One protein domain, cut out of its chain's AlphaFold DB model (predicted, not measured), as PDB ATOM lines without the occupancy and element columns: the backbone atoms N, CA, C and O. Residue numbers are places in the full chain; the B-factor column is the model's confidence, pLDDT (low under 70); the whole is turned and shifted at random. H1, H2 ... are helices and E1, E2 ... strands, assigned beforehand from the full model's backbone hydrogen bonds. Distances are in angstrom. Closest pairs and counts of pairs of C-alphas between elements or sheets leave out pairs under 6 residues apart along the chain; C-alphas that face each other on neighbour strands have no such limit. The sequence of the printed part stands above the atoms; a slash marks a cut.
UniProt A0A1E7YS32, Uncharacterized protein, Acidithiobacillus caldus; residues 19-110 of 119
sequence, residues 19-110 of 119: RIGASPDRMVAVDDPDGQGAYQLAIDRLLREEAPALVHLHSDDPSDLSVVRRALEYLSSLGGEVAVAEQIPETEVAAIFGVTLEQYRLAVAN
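This is residues 19 to 110 of the 119 residues of an uncharacterized protein of Acidithiobacillus caldus (UniProt A0A1E7YS32). A small, only just strongly twisted sheet has two helices, H1 and H2, over one face, two layers in all, while two short helices, H3 and H4, make a corner beyond its E4 edge. The 92 printed residues hold E1 E2 H1 E3 H2 E4 H3 H4 in chain order; the mixed sheet runs E2 E1 E3 E4, and the class is mixed, helices and strands. It is compact, with a radius of gyration of the C-alphas of 12.1 A, and rounded, spanning 33 by 30 by 24 A.

E1, residues 19 to 21, begins at C-alpha 19 (8.582, -53.354, -42.750). E2 is residues 27 to 30, H1 38 to 50 (17.9 A), E3 54 to 58 (13.2 A), H2 66 to 78 (18.7 A), E4 82 to 84, H3 90 to 96 and H4 101 to 109, ending at C-alpha 109 (12.005, -49.221, -63.479).

The hairpin E1 and E2 is antiparallel, with N 28 and O 20 at 2.8 A. E1 and E3 are antiparallel (N 19 and O 58, 2.7 A); E3 and E4 are parallel (N 84 and O 55, 2.8 A). E3, H2, E4 form a strand-helix-strand unit, parallel neighbour strands joined through a helix; E2, H1, E3 form a split one, with E1 between its strands. Both crossovers are right-handed. H1 runs along E1 at a height over the sheet of 8.4 A; H2, at 9.4 A, lies over E3 and E4. H1 and H2 touch at Tyr 39 and Ala 71, C-alphas 6.4 A apart, at a steep tilt of 47 degrees. H2 touches H3 with residues 72 to 76 alone, closest at C-alphas 73 and 96, 6.1 A. H3 and H4 touch at C-alphas 94 and 101, 5.5 A, about perpendicular at 78 degrees; both only graze the sheet. In the four helices every O i to N i+4 pair is within hydrogen-bond range.

The C-alphas of Asp 34 and Asn 110, the two farthest apart, are 33.0 A apart. The printed part has no cut and no long link. In this model, residues 33 and 80 have pLDDT under 70.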
ATOM      1  N   ARG A  19       7.685 -52.366 -42.171       90.50
ATOM      2  CA  ARG A  19       8.582 -53.354 -42.750       90.50
ATOM      3  C   ARG A  19       9.430 -52.665 -43.804       90.50
ATOM      4  O   ARG A  19       8.909 -51.884 -44.599       90.50
ATOM      5  N   ILE A  20      10.724 -52.963 -43.799       90.62
ATOM      6  CA  ILE A  20      11.721 -52.349 -44.682       90.62
ATOM      7  C   ILE A  20      12.574 -53.455 -45.295       90.62
ATOM      8  O   ILE A  20      12.996 -54.365 -44.580       90.62
ATOM      9  N   GLY A  21      12.846 -53.401 -46.595       90.94
ATOM     10  CA  GLY A  21      13.733 -54.372 -47.236       90.94
ATOM     11  C   GLY A  21      14.150 -53.992 -48.648       90.94
ATOM     12  O   GLY A  21      13.553 -53.118 -49.265       90.94
ATOM     13  N   ALA A  22      15.156 -54.688 -49.177       87.94
ATOM     14  CA  ALA A  22      15.619 -54.534 -50.561       87.94
ATOM     15  C   ALA A  22      14.666 -55.154 -51.604       87.94
ATOM     16  O   ALA A  22      14.828 -54.962 -52.803       87.94
ATOM     17  N   SER A  23      13.700 -55.964 -51.160       86.25
ATOM     18  CA  SER A  23      12.700 -56.626 -52.006       86.25
ATOM     19  C   SER A  23      11.452 -56.948 -51.176       86.25
ATOM     20  O   SER A  23      11.580 -57.112 -49.956       86.25
ATOM     21  N   PRO A  24      10.267 -57.092 -51.798       83.38
ATOM     22  CA  PRO A  24       9.034 -57.430 -51.083       83.38
ATOM     23  C   PRO A  24       9.108 -58.793 -50.371       83.38
ATOM     24  O   PRO A  24       8.481 -58.982 -49.331       83.38
ATOM     25  N   ASP A  25       9.925 -59.725 -50.872       84.44
ATOM     26  CA  ASP A  25      10.113 -61.053 -50.273       84.44
ATOM     27  C   ASP A  25      11.107 -61.068 -49.096       84.44
ATOM     28  O   ASP A  25      11.146 -62.029 -48.322       84.44
ATOM     29  N   ARG A  26      11.937 -60.025 -48.948       84.94
ATOM     30  CA  ARG A  26      12.992 -59.933 -47.918       84.94
ATOM     31  C   ARG A  26      12.863 -58.644 -47.115       84.94
ATOM     32  O   ARG A  26      13.774 -57.821 -47.089       84.94
ATOM     33  N   MET A  27      11.721 -58.483 -46.452       86.88
ATOM     34  CA  MET A  27      11.460 -57.339 -45.580       86.88
ATOM     35  C   MET A  27      11.668 -57.697 -44.107       86.88
ATOM     36  O   MET A  27      11.258 -58.760 -43.638       86.88
ATOM     37  N   VAL A  28      12.283 -56.784 -43.364       86.81
ATOM     38  CA  VAL A  28      12.488 -56.882 -41.919       86.81
ATOM     39  C   VAL A  28      11.456 -56.012 -41.219       86.81
ATOM     40  O   VAL A  28      11.264 -54.851 -41.578       86.81
ATOM     41  N   ALA A  29      10.790 -56.574 -40.212       87.75
ATOM     42  CA  ALA A  29       9.857 -55.833 -39.379       87.75
ATOM     43  C   ALA A  29      10.599 -54.887 -38.426       87.75
ATOM     44  O   ALA A  29      11.550 -55.282 -37.747       87.75
ATOM     45  N   VAL A  30      10.128 -53.647 -38.368       86.31
ATOM     46  CA  VAL A  30      10.641 -52.568 -37.532       86.31
ATOM     47  C   VAL A  30       9.531 -52.149 -36.570       86.31
ATOM     48  O   VAL A  30       8.451 -51.721 -36.977       86.31
ATOM     49  N   ASP A  31       9.797 -52.305 -35.275       82.31
ATOM     50  CA  ASP A  31       8.898 -51.880 -34.199       82.31
ATOM     51  C   ASP A  31       9.153 -50.387 -33.921       82.31
ATOM     52  O   ASP A  31      10.025 -50.043 -33.121       82.31
ATOM     53  N   ASP A  32       8.451 -49.504 -34.642       77.25
ATOM     54  CA  ASP A  32       8.528 -48.047 -34.447       77.25
ATOM     55  C   ASP A  32       7.142 -47.374 -34.457       77.25
ATOM     56  O   ASP A  32       6.814 -46.612 -35.374       77.25
ATOM     57  N   PRO A  33       6.279 -47.670 -33.471       68.75
ATOM     58  CA  PRO A  33       4.889 -47.220 -33.483       68.75
ATOM     59  C   PRO A  33       4.730 -45.699 -33.418       68.75
ATOM     60  O   PRO A  33       3.773 -45.158 -33.957       68.75
ATOM     61  N   ASP A  34       5.684 -45.004 -32.802       70.38
ATOM     62  CA  ASP A  34       5.652 -43.550 -32.634       70.38
ATOM     63  C   ASP A  34       6.572 -42.815 -33.637       70.38
ATOM     64  O   ASP A  34       6.661 -41.579 -33.631       70.38
ATOM     65  N   GLY A  35       7.279 -43.557 -34.500       70.06
ATOM     66  CA  GLY A  35       8.272 -43.022 -35.433       70.06
ATOM     67  C   GLY A  35       9.418 -42.291 -34.726       70.06
ATOM     68  O   GLY A  35       9.780 -41.189 -35.145       70.06
ATOM     69  N   GLN A  36       9.939 -42.871 -33.642       78.12
ATOM     70  CA  GLN A  36      11.008 -42.339 -32.781       78.12
ATOM     71  C   GLN A  36      12.409 -42.496 -33.395       78.12
ATOM     72  O   GLN A  36      13.389 -42.065 -32.788       78.12
ATOM     73  N   GLY A  37      12.515 -43.103 -34.582       82.38
ATOM     74  CA  GLY A  37      13.759 -43.194 -35.350       82.38
ATOM     75  C   GLY A  37      14.310 -44.613 -35.489       82.38
ATOM     76  O   GLY A  37      15.386 -44.795 -36.057       82.38
ATOM     77  N   ALA A  38      13.585 -45.640 -35.038       86.81
ATOM     78  CA  ALA A  38      13.970 -47.023 -35.320       86.81
ATOM     79  C   ALA A  38      13.851 -47.344 -36.822       86.81
ATOM     80  O   ALA A  38      14.656 -48.122 -37.335       86.81
ATOM     81  N   TYR A  39      12.937 -46.680 -37.546       87.75
ATOM     82  CA  TYR A  39      12.901 -46.751 -39.014       87.75
ATOM     83  C   TYR A  39      14.182 -46.205 -39.665       87.75
ATOM     84  O   TYR A  39      14.674 -46.815 -40.610       87.75
ATOM     85  N   GLN A  40      14.766 -45.118 -39.138       90.75
ATOM     86  CA  GLN A  40      15.999 -44.521 -39.678       90.75
ATOM     87  C   GLN A  40      17.174 -45.485 -39.529       90.75
ATOM     88  O   GLN A  40      17.847 -45.795 -40.503       90.75
ATOM     89  N   LEU A  41      17.346 -46.054 -38.330       90.75
ATOM     90  CA  LEU A  41      18.397 -47.040 -38.065       90.75
ATOM     91  C   LEU A  41      18.264 -48.287 -38.946       90.75
ATOM     92  O   LEU A  41      19.271 -48.855 -39.371       90.75
ATOM     93  N   ALA A  42      17.035 -48.736 -39.203       90.31
ATOM     94  CA  ALA A  42      16.779 -49.873 -40.077       90.31
ATOM     95  C   ALA A  42      17.112 -49.557 -41.544       90.31
ATOM     96  O   ALA A  42      17.721 -50.393 -42.212       90.31
ATOM     97  N   ILE A  43      16.775 -48.354 -42.017       90.44
ATOM     98  CA  ILE A  43      17.141 -47.864 -43.353       90.44
ATOM     99  C   ILE A  43      18.661 -47.756 -43.479       90.44
ATOM    100  O   ILE A  43      19.232 -48.396 -44.355       90.44
ATOM    101  N   ASP A  44      19.331 -47.050 -42.567       90.94
ATOM    102  CA  ASP A  44      20.792 -46.887 -42.577       90.94
ATOM    103  C   ASP A  44      21.514 -48.233 -42.609       90.94
ATOM    104  O   ASP A  44      22.498 -48.428 -43.327       90.94
ATOM    105  N   ARG A  45      21.015 -49.190 -41.822       90.19
ATOM    106  CA  ARG A  45      21.557 -50.542 -41.785       90.19
ATOM    107  C   ARG A  45      21.375 -51.258 -43.120       90.19
ATOM    108  O   ARG A  45      22.336 -51.852 -43.599       90.19
ATOM    109  N   LEU A  46      20.182 -51.194 -43.708       90.00
ATOM    110  CA  LEU A  46      19.890 -51.798 -45.008       90.00
ATOM    111  C   LEU A  46      20.793 -51.212 -46.104       90.00
ATOM    112  O   LEU A  46      21.427 -51.962 -46.845       90.00
ATOM    113  N   LEU A  47      20.902 -49.884 -46.164       88.31
ATOM    114  CA  LEU A  47      21.743 -49.189 -47.139       88.31
ATOM    115  C   LEU A  47      23.221 -49.546 -46.974       88.31
ATOM    116  O   LEU A  47      23.920 -49.788 -47.954       88.31
ATOM    117  N   ARG A  48      23.701 -49.651 -45.732       88.88
ATOM    118  CA  ARG A  48      25.097 -49.997 -45.448       88.88
ATOM    119  C   ARG A  48      25.436 -51.464 -45.712       88.88
ATOM    120  O   ARG A  48      26.559 -51.751 -46.124       88.88
ATOM    121  N   GLU A  49      24.538 -52.385 -45.373       89.88
ATOM    122  CA  GLU A  49      24.803 -53.829 -45.444       89.88
ATOM    123  C   GLU A  49      24.515 -54.407 -46.833       89.88
ATOM    124  O   GLU A  49      25.260 -55.276 -47.286       89.88
ATOM    125  N   GLU A  50      23.467 -53.928 -47.509       85.69
ATOM    126  CA  GLU A  50      23.009 -54.484 -48.788       85.69
ATOM    127  C   GLU A  50      23.197 -53.526 -49.972       85.69
ATOM    128  O   GLU A  50      23.265 -54.004 -51.102       85.69
ATOM    129  N   ALA A  51      23.308 -52.212 -49.727       84.06
ATOM    130  CA  ALA A  51      23.362 -51.166 -50.757       84.06
ATOM    131  C   ALA A  51      22.324 -51.379 -51.881       84.06
ATOM    132  O   ALA A  51      22.691 -51.484 -53.055       84.06
ATOM    133  N   PRO A  52      21.029 -51.522 -51.539       84.00
ATOM    134  CA  PRO A  52      20.027 -51.861 -52.528       84.00
ATOM    135  C   PRO A  52      19.713 -50.663 -53.424       84.00
ATOM    136  O   PRO A  52      19.606 -49.533 -52.955       84.00
ATOM    137  N   ALA A  53      19.478 -50.932 -54.707       81.25
ATOM    138  CA  ALA A  53      19.028 -49.914 -55.653       81.25
ATOM    139  C   ALA A  53      17.587 -49.440 -55.352       81.25
ATOM    140  O   ALA A  53      17.225 -48.299 -55.630       81.25
ATOM    141  N   LEU A  54      16.766 -50.315 -54.748       87.12
ATOM    142  CA  LEU A  54      15.392 -50.034 -54.334       87.12
ATOM    143  C   LEU A  54      15.168 -50.375 -52.861       87.12
ATOM    144  O   LEU A  54      15.527 -51.457 -52.395       87.12
ATOM    145  N   VAL A  55      14.493 -49.479 -52.147       90.69
ATOM    146  CA  VAL A  55      14.049 -49.701 -50.769       90.69
ATOM    147  C   VAL A  55      12.534 -49.867 -50.748       90.69
ATOM    148  O   VAL A  55      11.786 -48.939 -51.040       90.69
ATOM    149  N   HIS A  56      12.065 -51.049 -50.370       92.25
ATOM    150  CA  HIS A  56      10.647 -51.343 -50.210       92.25
ATOM    151  C   HIS A  56      10.192 -51.040 -48.783       92.25
ATOM    152  O   HIS A  56      10.807 -51.493 -47.814       92.25
ATOM    153  N   LEU A  57       9.084 -50.312 -48.665       92.19
ATOM    154  CA  LEU A  57       8.441 -49.952 -47.407       92.19
ATOM    155  C   LEU A  57       7.003 -50.472 -47.377       92.19
ATOM    156  O   LEU A  57       6.254 -50.326 -48.342       92.19
ATOM    157  N   HIS A  58       6.605 -51.053 -46.248       91.06
ATOM    158  CA  HIS A  58       5.251 -51.563 -46.043       91.06
ATOM    159  C   HIS A  58       4.836 -51.419 -44.579       91.06
ATOM    160  O   HIS A  58       5.559 -51.852 -43.693       91.06
ATOM    161  N   SER A  59       3.679 -50.836 -44.301       87.88
ATOM    162  CA  SER A  59       3.053 -50.832 -42.977       87.88
ATOM    163  C   SER A  59       2.214 -52.091 -42.780       87.88
ATOM    164  O   SER A  59       1.416 -52.428 -43.653       87.88
ATOM    165  N   ASP A  60       2.313 -52.751 -41.622       85.19
ATOM    166  CA  ASP A  60       1.339 -53.796 -41.265       85.19
ATOM    167  C   ASP A  60      -0.007 -53.216 -40.798       85.19
ATOM    168  O   ASP A  60      -0.991 -53.953 -40.702       85.19
ATOM    169  N   ASP A  61      -0.071 -51.907 -40.529       83.19
ATOM    170  CA  ASP A  61      -1.305 -51.192 -40.221       83.19
ATOM    171  C   ASP A  61      -1.725 -50.309 -41.413       83.19
ATOM    172  O   ASP A  61      -1.219 -49.196 -41.580       83.19
ATOM    173  N   PRO A  62      -2.670 -50.756 -42.258       79.50
ATOM    174  CA  PRO A  62      -3.130 -49.963 -43.395       79.50
ATOM    175  C   PRO A  62      -3.923 -48.715 -42.977       79.50
ATOM    176  O   PRO A  62      -4.179 -47.859 -43.824       79.50
ATOM    177  N   SER A  63      -4.345 -48.607 -41.710       80.56
ATOM    178  CA  SER A  63      -5.064 -47.436 -41.203       80.56
ATOM    179  C   SER A  63      -4.136 -46.296 -40.776       80.56
ATOM    180  O   SER A  63      -4.584 -45.149 -40.725       80.56
ATOM    181  N   ASP A  64      -2.846 -46.580 -40.565       82.38
ATOM    182  CA  ASP A  64      -1.816 -45.583 -40.277       82.38
ATOM    183  C   ASP A  64      -0.566 -45.782 -41.152       82.38
ATOM    184  O   ASP A  64       0.253 -46.678 -40.951       82.38
ATOM    185  N   LEU A  65      -0.396 -44.889 -42.129       87.44
ATOM    186  CA  LEU A  65       0.770 -44.848 -43.019       87.44
ATOM    187  C   LEU A  65       1.771 -43.749 -42.629       87.44
ATOM    188  O   LEU A  65       2.677 -43.436 -43.403       87.44
ATOM    189  N   SER A  66       1.627 -43.138 -41.449       86.50
ATOM    190  CA  SER A  66       2.467 -42.013 -41.013       86.50
ATOM    191  C   SER A  66       3.942 -42.397 -40.925       86.50
ATOM    192  O   SER A  66       4.809 -41.631 -41.341       86.50
ATOM    193  N   VAL A  67       4.238 -43.602 -40.433       86.25
ATOM    194  CA  VAL A  67       5.615 -44.105 -40.310       86.25
ATOM    195  C   VAL A  67       6.228 -44.389 -41.687       86.25
ATOM    196  O   VAL A  67       7.390 -44.059 -41.914       86.25
ATOM    197  N   VAL A  68       5.441 -44.905 -42.641       89.38
ATOM    198  CA  VAL A  68       5.876 -45.100 -44.038       89.38
ATOM    199  C   VAL A  68       6.207 -43.757 -44.689       89.38
ATOM    200  O   VAL A  68       7.254 -43.623 -45.312       89.38
ATOM    201  N   ARG A  69       5.356 -42.739 -44.501       89.81
ATOM    202  CA  ARG A  69       5.599 -41.379 -45.012       89.81
ATOM    203  C   ARG A  69       6.891 -40.787 -44.454       89.81
ATOM    204  O   ARG A  69       7.711 -40.322 -45.233       89.81
ATOM    205  N   ARG A  70       7.120 -40.891 -43.140       89.31
ATOM    206  CA  ARG A  70       8.374 -40.443 -42.506       89.31
ATOM    207  C   ARG A  70       9.601 -41.180 -43.047       89.31
ATOM    208  O   ARG A  70      10.643 -40.567 -43.253       89.31
ATOM    209  N   ALA A  71       9.484 -42.484 -43.292       89.19
ATOM    210  CA  ALA A  71      10.553 -43.272 -43.896       89.19
ATOM    211  C   ALA A  71      10.858 -42.829 -45.340       89.19
ATOM    212  O   ALA A  71      12.029 -42.715 -45.697       89.19
ATOM    213  N   LEU A  72       9.834 -42.514 -46.143       91.06
ATOM    214  CA  LEU A  72      10.008 -41.943 -47.485       91.06
ATOM    215  C   LEU A  72      10.658 -40.556 -47.442       91.06
ATOM    216  O   LEU A  72      11.577 -40.297 -48.211       91.06
ATOM    217  N   GLU A  73      10.214 -39.677 -46.541       90.31
ATOM    218  CA  GLU A  73      10.813 -38.347 -46.347       90.31
ATOM    219  C   GLU A  73      12.290 -38.456 -45.958       90.31
ATOM    220  O   GLU A  73      13.131 -37.709 -46.457       90.31
ATOM    221  N   TYR A  74      12.618 -39.420 -45.099       90.00
ATOM    222  CA  TYR A  74      13.994 -39.680 -44.708       90.00
ATOM    223  C   TYR A  74      14.845 -40.180 -45.883       90.00
ATOM    224  O   TYR A  74      15.906 -39.615 -46.125       90.00
ATOM    225  N   LEU A  75      14.365 -41.156 -46.662       89.00
ATOM    226  CA  LEU A  75      15.056 -41.635 -47.871       89.00
ATOM    227  C   LEU A  75      15.253 -40.516 -48.902       89.00
ATOM    228  O   LEU A  75      16.351 -40.341 -49.421       89.00
ATOM    229  N   SER A  76      14.222 -39.696 -49.122       87.38
ATOM    230  CA  SER A  76      14.298 -38.497 -49.965       87.38
ATOM    231  C   SER A  76      15.389 -37.525 -49.487       87.38
ATOM    232  O   SER A  76      16.108 -36.948 -50.300       87.38
ATOM    233  N   SER A  77      15.577 -37.390 -48.168       87.62
ATOM    234  CA  SER A  77      16.619 -36.529 -47.592       87.62
ATOM    235  C   SER A  77      18.048 -37.078 -47.702       87.62
ATOM    236  O   SER A  77      18.990 -36.286 -47.672       87.62
ATOM    237  N   LEU A  78      18.218 -38.403 -47.812       84.06
ATOM    238  CA  LEU A  78      19.527 -39.040 -48.005       84.06
ATOM    239  C   LEU A  78      20.015 -38.849 -49.446       84.06
ATOM    240  O   LEU A  78      21.155 -38.433 -49.651       84.06
ATOM    241  N   GLY A  79      19.109 -39.047 -50.408       71.25
ATOM    242  CA  GLY A  79      19.345 -38.839 -51.831       71.25
ATOM    243  C   GLY A  79      20.196 -39.938 -52.477       71.25
ATOM    244  O   GLY A  79      21.299 -40.235 -52.036       71.25
ATOM    245  N   GLY A  80      19.715 -40.466 -53.606       69.00
ATOM    246  CA  GLY A  80      20.405 -41.498 -54.392       69.00
ATOM    247  C   GLY A  80      19.659 -42.830 -54.438       69.00
ATOM    248  O   GLY A  80      19.827 -43.584 -55.390       69.00
ATOM    249  N   GLU A  81      18.784 -43.086 -53.471       75.25
ATOM    250  CA  GLU A  81      18.015 -44.321 -53.371       75.25
ATOM    251  C   GLU A  81      16.560 -44.122 -53.786       75.25
ATOM    252  O   GLU A  81      15.901 -43.141 -53.432       75.25
ATOM    253  N   VAL A  82      16.026 -45.100 -54.514       80.38
ATOM    254  CA  VAL A  82      14.625 -45.102 -54.924       80.38
ATOM    255  C   VAL A  82      13.820 -45.900 -53.905       80.38
ATOM    256  O   VAL A  82      14.128 -47.056 -53.619       80.38
ATOM    257  N   ALA A  83      12.770 -45.300 -53.348       86.88
ATOM    258  CA  ALA A  83      11.903 -45.970 -52.386       86.88
ATOM    259  C   ALA A  83      10.540 -46.304 -52.992       86.88
ATOM    260  O   ALA A  83       9.943 -45.481 -53.682       86.88
ATOM    261  N   VAL A  84      10.022 -47.490 -52.682       88.00
ATOM    262  CA  VAL A  84       8.716 -47.967 -53.143       88.00
ATOM    263  C   VAL A  84       7.845 -48.299 -51.941       88.00
ATOM    264  O   VAL A  84       8.200 -49.129 -51.107       88.00
ATOM    265  N   ALA A  85       6.670 -47.676 -51.879       90.19
ATOM    266  CA  ALA A  85       5.651 -47.953 -50.877       90.19
ATOM    267  C   ALA A  85       4.305 -48.206 -51.564       90.19
ATOM    268  O   ALA A  85       3.597 -47.263 -51.894       90.19
ATOM    269  N   GLU A  86       3.928 -49.472 -51.767       86.50
ATOM    270  CA  GLU A  86       2.716 -49.840 -52.528       86.50
ATOM    271  C   GLU A  86       1.408 -49.330 -51.903       86.50
ATOM    272  O   GLU A  86       0.404 -49.152 -52.588       86.50
ATOM    273  N   GLN A  87       1.409 -49.091 -50.591       88.19
ATOM    274  CA  GLN A  87       0.243 -48.590 -49.861       88.19
ATOM    275  C   GLN A  87       0.024 -47.083 -50.044       88.19
ATOM    276  O   GLN A  87      -1.044 -46.578 -49.699       88.19
ATOM    277  N   ILE A  88       1.022 -46.361 -50.560       89.38
ATOM    278  CA  ILE A  88       0.952 -44.928 -50.834       89.38
ATOM    279  C   ILE A  88       0.868 -44.735 -52.354       89.38
ATOM    280  O   ILE A  88       1.622 -45.368 -53.094       89.38
ATOM    281  N   PRO A  89      -0.025 -43.866 -52.860       90.56
ATOM    282  CA  PRO A  89      -0.097 -43.582 -54.288       90.56
ATOM    283  C   PRO A  89       1.257 -43.113 -54.834       90.56
ATOM    284  O   PRO A  89       1.879 -42.222 -54.261       90.56
ATOM    285  N   GLU A  90       1.677 -43.633 -55.991       89.81
ATOM    286  CA  GLU A  90       2.949 -43.251 -56.631       89.81
ATOM    287  C   GLU A  90       3.084 -41.731 -56.817       89.81
ATOM    288  O   GLU A  90       4.175 -41.183 -56.709       89.81
ATOM    289  N   THR A  91       1.974 -41.026 -57.063       90.06
ATOM    290  CA  THR A  91       1.941 -39.558 -57.178       90.06
ATOM    291  C   THR A  91       2.351 -38.855 -55.892       90.06
ATOM    292  O   THR A  91       2.952 -37.787 -55.934       90.06
ATOM    293  N   GLU A  92       1.994 -39.435 -54.750       90.88
ATOM    294  CA  GLU A  92       2.336 -38.906 -53.438       90.88
ATOM    295  C   GLU A  92       3.783 -39.242 -53.075       90.88
ATOM    296  O   GLU A  92       4.500 -38.370 -52.593       90.88
ATOM    297  N   VAL A  93       4.245 -40.455 -53.396       89.38
ATOM    298  CA  VAL A  93       5.665 -40.816 -53.268       89.38
ATOM    299  C   VAL A  93       6.528 -39.878 -54.117       89.38
ATOM    300  O   VAL A  93       7.442 -39.251 -53.595       89.38
ATOM    301  N   ALA A  94       6.190 -39.684 -55.394       88.62
ATOM    302  CA  ALA A  94       6.904 -38.770 -56.284       88.62
ATOM    303  C   ALA A  94       6.971 -37.337 -55.720       88.62
ATOM    304  O   ALA A  94       8.027 -36.709 -55.758       88.62
ATOM    305  N   ALA A  95       5.877 -36.848 -55.122       90.00
ATOM    306  CA  ALA A  95       5.845 -35.537 -54.478       90.00
ATOM    307  C   ALA A  95       6.784 -35.438 -53.260       90.00
ATOM    308  O   ALA A  95       7.426 -34.404 -53.086       90.00
ATOM    309  N   ILE A  96       6.911 -36.500 -52.453       89.38
ATOM    310  CA  ILE A  96       7.858 -36.565 -51.317       89.38
ATOM    311  C   ILE A  96       9.314 -36.502 -51.805       89.38
ATOM    312  O   ILE A  96      10.160 -35.864 -51.176       89.38
ATOM    313  N   PHE A  97       9.604 -37.129 -52.945       85.19
ATOM    314  CA  PHE A  97      10.917 -37.073 -53.595       85.19
ATOM    315  C   PHE A  97      11.140 -35.788 -54.411       85.19
ATOM    316  O   PHE A  97      12.232 -35.572 -54.927       85.19
ATOM    317  N   GLY A  98      10.128 -34.923 -54.540       87.50
ATOM    318  CA  GLY A  98      10.221 -33.683 -55.313       87.50
ATOM    319  C   GLY A  98      10.354 -33.891 -56.827       87.50
ATOM    320  O   GLY A  98      10.809 -32.985 -57.522       87.50
ATOM    321  N   VAL A  99       9.957 -35.058 -57.342       86.75
ATOM    322  CA  VAL A  99      10.062 -35.438 -58.760       86.75
ATOM    323  C   VAL A  99       8.683 -35.592 -59.402       86.75
ATOM    324  O   VAL A  99       7.657 -35.703 -58.727       86.75
ATOM    325  N   THR A 100       8.629 -35.613 -60.734       90.31
ATOM    326  CA  THR A 100       7.381 -35.935 -61.440       90.31
ATOM    327  C   THR A 100       7.054 -37.427 -61.331       90.31
ATOM    328  O   THR A 100       7.937 -38.265 -61.145       90.31
ATOM    329  N   LEU A 101       5.777 -37.791 -61.502       88.94
ATOM    330  CA  LEU A 101       5.358 -39.199 -61.524       88.94
ATOM    331  C   LEU A 101       6.114 -40.013 -62.590       88.94
ATOM    332  O   LEU A 101       6.437 -41.176 -62.365       88.94
ATOM    333  N   GLU A 102       6.392 -39.416 -63.750       88.38
ATOM    334  CA  GLU A 102       7.139 -40.083 -64.822       88.38
ATOM    335  C   GLU A 102       8.599 -40.323 -64.431       88.38
ATOM    336  O   GLU A 102       9.098 -41.429 -64.620       88.38
ATOM    337  N   GLN A 103       9.258 -39.331 -63.822       85.62
ATOM    338  CA  GLN A 103      10.619 -39.478 -63.296       85.62
ATOM    339  C   GLN A 103      10.688 -40.554 -62.210       85.62
ATOM    340  O   GLN A 103      11.568 -41.407 -62.257       85.62
ATOM    341  N   TYR A 104       9.724 -40.565 -61.286       87.69
ATOM    342  CA  TYR A 104       9.624 -41.603 -60.263       87.69
ATOM    343  C   TYR A 104       9.482 -43.000 -60.882       87.69
ATOM    344  O   TYR A 104      10.224 -43.912 -60.532       87.69
ATOM    345  N   ARG A 105       8.585 -43.181 -61.858       88.25
ATOM    346  CA  ARG A 105       8.407 -44.480 -62.529       88.25
ATOM    347  C   ARG A 105       9.646 -44.932 -63.293       88.25
ATOM    348  O   ARG A 105       9.948 -46.122 -63.291       88.25
ATOM    349  N   LEU A 106      10.359 -44.003 -63.929       85.62
ATOM    350  CA  LEU A 106      11.634 -44.296 -64.584       85.62
ATOM    351  C   LEU A 106      12.695 -44.730 -63.569       85.62
ATOM    352  O   LEU A 106      13.381 -45.715 -63.818       85.62
ATOM    353  N   ALA A 107      12.772 -44.052 -62.423       84.06
ATOM    354  CA  ALA A 107      13.672 -44.398 -61.327       84.06
ATOM    355  C   ALA A 107      13.357 -45.784 -60.741       84.06
ATOM    356  O   ALA A 107      14.256 -46.582 -60.519       84.06
ATOM    357  N   VAL A 108      12.078 -46.121 -60.556       85.00
ATOM    358  CA  VAL A 108      11.669 -47.453 -60.077       85.00
ATOM    359  C   VAL A 108      11.963 -48.542 -61.112       85.00
ATOM    360  O   VAL A 108      12.389 -49.637 -60.751       85.00
ATOM    361  N   ALA A 109      11.747 -48.263 -62.401       83.31
ATOM    362  CA  ALA A 109      12.005 -49.221 -63.479       83.31
ATOM    363  C   ALA A 109      13.502 -49.417 -63.768       83.31
ATOM    364  O   ALA A 109      13.901 -50.480 -64.242       83.31
ATOM    365  N   ASN A 110      14.318 -48.394 -63.512       79.06
ATOM    366  CA  ASN A 110      15.759 -48.409 -63.713       79.06
ATOM    367  C   ASN A 110      16.465 -47.662 -62.566       79.06
ATOM    368  O   ASN A 110      16.890 -46.521 -62.759       79.06
TER     369      ASN A 110